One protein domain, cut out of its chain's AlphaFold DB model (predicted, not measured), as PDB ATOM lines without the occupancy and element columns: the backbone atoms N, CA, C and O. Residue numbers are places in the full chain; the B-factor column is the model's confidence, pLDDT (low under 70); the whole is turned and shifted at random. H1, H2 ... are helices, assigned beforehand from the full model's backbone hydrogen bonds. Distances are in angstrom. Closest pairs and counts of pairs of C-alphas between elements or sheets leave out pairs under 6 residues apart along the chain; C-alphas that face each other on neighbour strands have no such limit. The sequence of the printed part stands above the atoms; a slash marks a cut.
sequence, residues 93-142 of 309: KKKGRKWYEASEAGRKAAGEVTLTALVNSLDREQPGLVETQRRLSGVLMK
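Overview. This is residues 93 to 142 of the 309 residues of an uncharacterized protein of Phytophthora parasitica (UniProt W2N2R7). One long helix, H1, makes a shaft, and beyond its last turn two shorter helices, H2 and H3, form a loose two-pronged head, with H2 running onward and H3 folding back to the end of H1. Residues 93 to 98 of H1 stick out free at the far end of the shaft. The printed part has 50 residues with three named helices, in the order H1, H2, H3, and no named strand; its class is all helix. It is only just loose, close to compact, with a radius of gyration of the C-alphas of 11.8 A, and spans 38 by 19 by 16 A.

Arrangement. H1, residues 93 to 110, touches H3, residues 129 to 136, with residues 109 to 110 alone. Their closest C-alphas are those of Ala 110 and Arg 135, 3.9 A apart. They run opposite ways at a shallow tilt of 33 degrees, only just short of steep. H1 is close to but not clearly touching H2, residues 115 to 125; the closest C-alphas are those of Ala 110 and Leu 118, 6.8 A apart. H1 and H2 run the same way at a shallow tilt of 14 degrees. H2 and H3 are close but not clearly touching, with the closest C-alphas, those of Leu 122 and Thr 132, 7.1 A apart. They run opposite ways at a shallow tilt of 22 degrees. In H1, H2 and H3 every O i to N i+4 pair is within hydrogen-bond range.

Along the chain. H1 measures 25.5 A from C-alpha 93 at (214.638, 220.661, 249.467) to C-alpha 110 at (214.224, 199.378, 235.416). H2 measures 15.4 A, and H3 measures 10.3 A, ending at C-alpha 136 at (208.971, 197.169, 238.148).

Size, cuts and confidence. The two C-alphas farthest apart are those of Lys 93 and Gln 126, 38.6 A. The printed part has no cut, and both links are tight. Mean pLDDT of the printed part is 77.2, with residues 93 to 100 under 70.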
ATOM      1  N   LYS A  93     213.471 220.855 250.354       47.00
ATOM      2  CA  LYS A  93     214.638 220.661 249.467       47.00
ATOM      3  C   LYS A  93     215.377 219.342 249.749       47.00
ATOM      4  O   LYS A  93     215.866 218.713 248.815       47.00
ATOM      5  N   LYS A  94     215.446 218.906 251.017       55.91
ATOM      6  CA  LYS A  94     215.986 217.586 251.405       55.91
ATOM      7  C   LYS A  94     215.052 216.442 250.984       55.91
ATOM      8  O   LYS A  94     215.525 215.465 250.418       55.91
ATOM      9  N   LYS A  95     213.734 216.587 251.181       56.78
ATOM     10  CA  LYS A  95     212.721 215.619 250.717       56.78
ATOM     11  C   LYS A  95     212.737 215.475 249.191       56.78
ATOM     12  O   LYS A  95     212.759 214.357 248.698       56.78
ATOM     13  N   GLY A  96     212.803 216.578 248.443       59.78
ATOM     14  CA  GLY A  96     212.889 216.552 246.978       59.78
ATOM     15  C   GLY A  96     214.135 215.834 246.446       59.78
ATOM     16  O   GLY A  96     214.026 215.100 245.470       59.78
ATOM     17  N   ARG A  97     215.288 215.984 247.118       63.75
ATOM     18  CA  ARG A  97     216.522 215.253 246.776       63.75
ATOM     19  C   ARG A  97     216.385 213.741 246.959       63.75
ATOM     20  O   ARG A  97     216.716 213.010 246.039       63.75
ATOM     21  N   LYS A  98     215.797 213.290 248.073       69.69
ATOM     22  CA  LYS A  98     215.548 211.858 248.321       69.69
ATOM     23  C   LYS A  98     214.649 211.223 247.257       69.69
ATOM     24  O   LYS A  98     214.923 210.121 246.806       69.69
ATOM     25  N   TRP A  99     213.601 211.925 246.824       67.62
ATOM     26  CA  TRP A  99     212.725 211.439 245.751       67.62
ATOM     27  C   TRP A  99     213.425 211.384 244.395       67.62
ATOM     28  O   TRP A  99     213.147 210.489 243.608       67.62
ATOM     29  N   TYR A 100     214.316 212.338 244.123       68.44
ATOM     30  CA  TYR A 100     215.112 212.331 242.902       68.44
ATOM     31  C   TYR A 100     216.104 211.164 242.895       68.44
ATOM     32  O   TYR A 100     216.144 210.414 241.930       68.44
ATOM     33  N   GLU A 101     216.828 210.949 243.994       73.88
ATOM     34  CA  GLU A 101     217.763 209.826 244.148       73.88
ATOM     35  C   GLU A 101     217.052 208.470 244.063       73.88
ATOM     36  O   GLU A 101     217.508 207.590 243.339       73.88
ATOM     37  N   ALA A 102     215.901 208.318 244.726       71.81
ATOM     38  CA  ALA A 102     215.090 207.104 244.639       71.81
ATOM     39  C   ALA A 102     214.545 206.874 243.220       71.81
ATOM     40  O   ALA A 102     214.532 205.746 242.742       71.81
ATOM     41  N   SER A 103     214.128 207.936 242.524       71.00
ATOM     42  CA  SER A 103     213.651 207.837 241.143       71.00
ATOM     43  C   SER A 103     214.778 207.490 240.170       71.00
ATOM     44  O   SER A 103     214.548 206.731 239.237       71.00
ATOM     45  N   GLU A 104     215.983 208.024 240.367       72.62
ATOM     46  CA  GLU A 104     217.159 207.690 239.555       72.62
ATOM     47  C   GLU A 104     217.632 206.256 239.816       72.62
ATOM     48  O   GLU A 104     217.976 205.542 238.878       72.62
ATOM     49  N   ALA A 105     217.607 205.802 241.073       73.38
ATOM     50  CA  ALA A 105     217.850 204.402 241.410       73.38
ATOM     51  C   ALA A 105     216.797 203.485 240.768       73.38
ATOM     52  O   ALA A 105     217.148 202.460 240.189       73.38
ATOM     53  N   GLY A 106     215.527 203.897 240.795       74.94
ATOM     54  CA  GLY A 106     214.428 203.188 240.150       74.94
ATOM     55  C   GLY A 106     214.590 203.070 238.637       74.94
ATOM     56  O   GLY A 106     214.452 201.979 238.093       74.94
ATOM     57  N   ARG A 107     214.982 204.156 237.959       77.81
ATOM     58  CA  ARG A 107     215.295 204.149 236.518       77.81
ATOM     59  C   ARG A 107     216.452 203.216 236.184       77.81
ATOM     60  O   ARG A 107     216.374 202.461 235.224       77.81
ATOM     61  N   LYS A 108     217.511 203.219 237.000       78.94
ATOM     62  CA  LYS A 108     218.638 202.288 236.834       78.94
ATOM     63  C   LYS A 108     218.216 200.832 237.018       78.94
ATOM     64  O   LYS A 108     218.668 199.982 236.264       78.94
ATOM     65  N   ALA A 109     217.356 200.546 237.997       75.12
ATOM     66  CA  ALA A 109     216.839 199.199 238.227       75.12
ATOM     67  C   ALA A 109     215.952 198.719 237.066       75.12
ATOM     68  O   ALA A 109     216.072 197.571 236.640       75.12
ATOM     69  N   ALA A 110     215.120 199.619 236.539       74.25
ATOM     70  CA  ALA A 110     214.224 199.378 235.416       74.25
ATOM     71  C   ALA A 110     214.925 199.323 234.050       74.25
ATOM     72  O   ALA A 110     214.365 198.772 233.110       74.25
ATOM     73  N   GLY A 111     216.125 199.902 233.935       76.19
ATOM     74  CA  GLY A 111     216.875 200.022 232.681       76.19
ATOM     75  C   GLY A 111     216.369 201.127 231.746       76.19
ATOM     76  O   GLY A 111     216.975 201.360 230.707       76.19
ATOM     77  N   GLU A 112     215.303 201.837 232.125       77.12
ATOM     78  CA  GLU A 112     214.568 202.753 231.251       77.12
ATOM     79  C   GLU A 112     214.326 204.123 231.896       77.12
ATOM     80  O   GLU A 112     214.222 204.271 233.117       77.12
ATOM     81  N   VAL A 113     214.226 205.159 231.058       73.94
ATOM     82  CA  VAL A 113     214.123 206.562 231.507       73.94
ATOM     83  C   VAL A 113     212.673 206.975 231.783       73.94
ATOM     84  O   VAL A 113     212.410 207.773 232.694       73.94
ATOM     85  N   THR A 114     211.724 206.427 231.015       79.81
ATOM     86  CA  THR A 114     210.295 206.761 231.090       79.81
ATOM     87  C   THR A 114     209.454 205.525 231.384       79.81
ATOM     88  O   THR A 114     209.800 204.404 231.018       79.81
ATOM     89  N   LEU A 115     208.312 205.734 232.041       80.88
ATOM     90  CA  LEU A 115     207.401 204.647 232.396       80.88
ATOM     91  C   LEU A 115     206.791 203.974 231.154       80.88
ATOM     92  O   LEU A 115     206.609 202.763 231.121       80.88
ATOM     93  N   THR A 116     206.514 204.755 230.109       82.50
ATOM     94  CA  THR A 116     206.026 204.233 228.828       82.50
ATOM     95  C   THR A 116     207.094 203.396 228.121       82.50
ATOM     96  O   THR A 116     206.766 202.339 227.590       82.50
ATOM     97  N   ALA A 117     208.362 203.828 228.137       83.19
ATOM     98  CA  ALA A 117     209.464 203.041 227.583       83.19
ATOM     99  C   ALA A 117     209.654 201.726 228.349       83.19
ATOM    100  O   ALA A 117     209.774 200.686 227.715       83.19
ATOM    101  N   LEU A 118     209.560 201.760 229.686       84.50
ATOM    102  CA  LEU A 118     209.602 200.563 230.526       84.50
ATOM    103  C   LEU A 118     208.533 199.544 230.130       84.50
ATOM    104  O   LEU A 118     208.857 198.394 229.862       84.50
ATOM    105  N   VAL A 119     207.267 199.964 230.057       83.44
ATOM    106  CA  VAL A 119     206.180 199.059 229.661       83.44
ATOM    107  C   VAL A 119     206.432 198.501 228.261       83.44
ATOM    108  O   VAL A 119     206.370 197.296 228.068       83.44
ATOM    109  N   ASN A 120     206.802 199.352 227.302       84.88
ATOM    110  CA  ASN A 120     207.059 198.911 225.934       84.88
ATOM    111  C   ASN A 120     208.268 197.964 225.813       84.88
ATOM    112  O   ASN A 120     208.243 197.076 224.966       84.88
ATOM    113  N   SER A 121     209.324 198.145 226.615       85.31
ATOM    114  CA  SER A 121     210.473 197.224 226.677       85.31
ATOM    115  C   SER A 121     210.041 195.876 227.245       85.31
ATOM    116  O   SER A 121     210.293 194.853 226.613       85.31
ATOM    117  N   LEU A 122     209.306 195.870 228.362       85.25
ATOM    118  CA  LEU A 122     208.783 194.639 228.961       85.25
ATOM    119  C   LEU A 122     207.892 193.866 227.977       85.25
ATOM    120  O   LEU A 122     207.975 192.647 227.890       85.25
ATOM    121  N   ASP A 123     207.099 194.571 227.172       82.00
ATOM    122  CA  ASP A 123     206.226 193.963 226.163       82.00
ATOM    123  C   ASP A 123     206.972 193.325 224.995       82.00
ATOM    124  O   ASP A 123     206.497 192.351 224.409       82.00
ATOM    125  N   ARG A 124     208.116 193.907 224.627       84.31
ATOM    126  CA  ARG A 124     208.957 193.438 223.522       84.31
ATOM    127  C   ARG A 124     209.853 192.287 223.949       84.31
ATOM    128  O   ARG A 124     209.982 191.321 223.210       84.31
ATOM    129  N   GLU A 125     210.486 192.420 225.109       83.56
ATOM    130  CA  GLU A 125     211.450 191.450 225.627       83.56
ATOM    131  C   GLU A 125     210.769 190.261 226.306       83.56
ATOM    132  O   GLU A 125     211.359 189.188 226.352       83.56
ATOM    133  N   GLN A 126     209.550 190.452 226.827       81.94
ATOM    134  CA  GLN A 126     208.780 189.461 227.589       81.94
ATOM    135  C   GLN A 126     209.642 188.693 228.605       81.94
ATOM    136  O   GLN A 126     209.742 187.466 228.538       81.94
ATOM    137  N   PRO A 127     210.304 189.400 229.540       83.88
ATOM    138  CA  PRO A 127     211.178 188.749 230.501       83.88
ATOM    139  C   PRO A 127     210.384 187.887 231.492       83.88
ATOM    140  O   PRO A 127     209.195 188.107 231.723       83.88
ATOM    141  N   GLY A 128     211.060 186.938 232.144       82.81
ATOM    142  CA  GLY A 128     210.457 186.135 233.210       82.81
ATOM    143  C   GLY A 128     209.939 186.980 234.381       82.81
ATOM    144  O   GLY A 128     210.230 188.177 234.516       82.81
ATOM    145  N   LEU A 129     209.177 186.345 235.265       84.50
ATOM    146  CA  LEU A 129     208.450 186.998 236.350       84.50
ATOM    147  C   LEU A 129     209.374 187.748 237.322       84.50
ATOM    148  O   LEU A 129     209.091 188.883 237.706       84.50
ATOM    149  N   VAL A 130     210.519 187.147 237.657       84.81
ATOM    150  CA  VAL A 130     211.522 187.716 238.576       84.81
ATOM    151  C   VAL A 130     212.172 188.968 237.989       84.81
ATOM    152  O   VAL A 130     212.304 189.990 238.662       84.81
ATOM    153  N   GLU A 131     212.548 188.921 236.713       84.62
ATOM    154  CA  GLU A 131     213.167 190.062 236.036       84.62
ATOM    155  C   GLU A 131     212.146 191.187 235.811       84.62
ATOM    156  O   GLU A 131     212.457 192.362 236.018       84.62
ATOM    157  N   THR A 132     210.896 190.836 235.494       85.19
ATOM    158  CA  THR A 132     209.783 191.790 235.412       85.19
ATOM    159  C   THR A 132     209.558 192.482 236.758       85.19
ATOM    160  O   THR A 132     209.498 193.712 236.816       85.19
ATOM    161  N   GLN A 133     209.510 191.728 237.861       86.81
ATOM    162  CA  GLN A 133     209.402 192.282 239.212       86.81
ATOM    163  C   GLN A 133     210.578 193.206 239.533       86.81
ATOM    164  O   GLN A 133     210.370 194.308 240.040       86.81
ATOM    165  N   ARG A 134     211.813 192.791 239.222       86.38
ATOM    166  CA  ARG A 134     213.018 193.590 239.469       86.38
ATOM    167  C   ARG A 134     212.933 194.938 238.761       86.38
ATOM    168  O   ARG A 134     213.156 195.969 239.397       86.38
ATOM    169  N   ARG A 135     212.553 194.951 237.482       83.44
ATOM    170  CA  ARG A 135     212.413 196.190 236.702       83.44
ATOM    171  C   ARG A 135     211.249 197.060 237.192       83.44
ATOM    172  O   ARG A 135     211.392 198.279 237.267       83.44
ATOM    173  N   LEU A 136     210.131 196.455 237.600       84.25
ATOM    174  CA  LEU A 136     208.971 197.169 238.148       84.25
ATOM    175  C   LEU A 136     209.179 197.683 239.577       84.25
ATOM    176  O   LEU A 136     208.594 198.700 239.940       84.25
ATOM    177  N   SER A 137     210.044 197.051 240.375       80.50
ATOM    178  CA  SER A 137     210.358 197.489 241.744       80.50
ATOM    179  C   SER A 137     210.965 198.897 241.801       80.50
ATOM    180  O   SER A 137     210.879 199.579 242.821       80.50
ATOM    181  N   GLY A 138     211.541 199.363 240.687       78.81
ATOM    182  CA  GLY A 138     212.037 200.726 240.544       78.81
ATOM    183  C   GLY A 138     210.938 201.786 240.406       78.81
ATOM    184  O   GLY A 138     211.222 202.978 240.543       78.81
ATOM    185  N   VAL A 139     209.690 201.393 240.136       81.75
ATOM    186  CA  VAL A 139     208.568 202.321 239.972       81.75
ATOM    187  C   VAL A 139     208.053 202.750 241.343       81.75
ATOM    188  O   VAL A 139     207.551 201.955 242.132       81.75
ATOM    189  N   LEU A 140     208.150 204.046 241.633       78.44
ATOM    190  CA  LEU A 140     207.726 204.592 242.919       78.44
ATOM    191  C   LEU A 140     206.216 204.863 242.944       78.44
ATOM    192  O   LEU A 140     205.659 205.411 241.997       78.44
ATOM    193  N   MET A 141     205.557 204.600 244.072       79.19
ATOM    194  CA  MET A 141     204.227 205.151 244.354       79.19
ATOM    195  C   MET A 141     204.370 206.520 245.016       79.19
ATOM    196  O   MET A 141     205.030 206.661 246.048       79.19
ATOM    197  N   LYS A 142     203.755 207.557 244.441       72.56
ATOM    198  CA  LYS A 142     203.844 208.929 244.964       72.56
ATOM    199  C   LYS A 142     202.462 209.483 245.281       72.56
ATOM    200  O   LYS A 142     201.484 209.132 244.643       72.56
TER     201      LYS A 142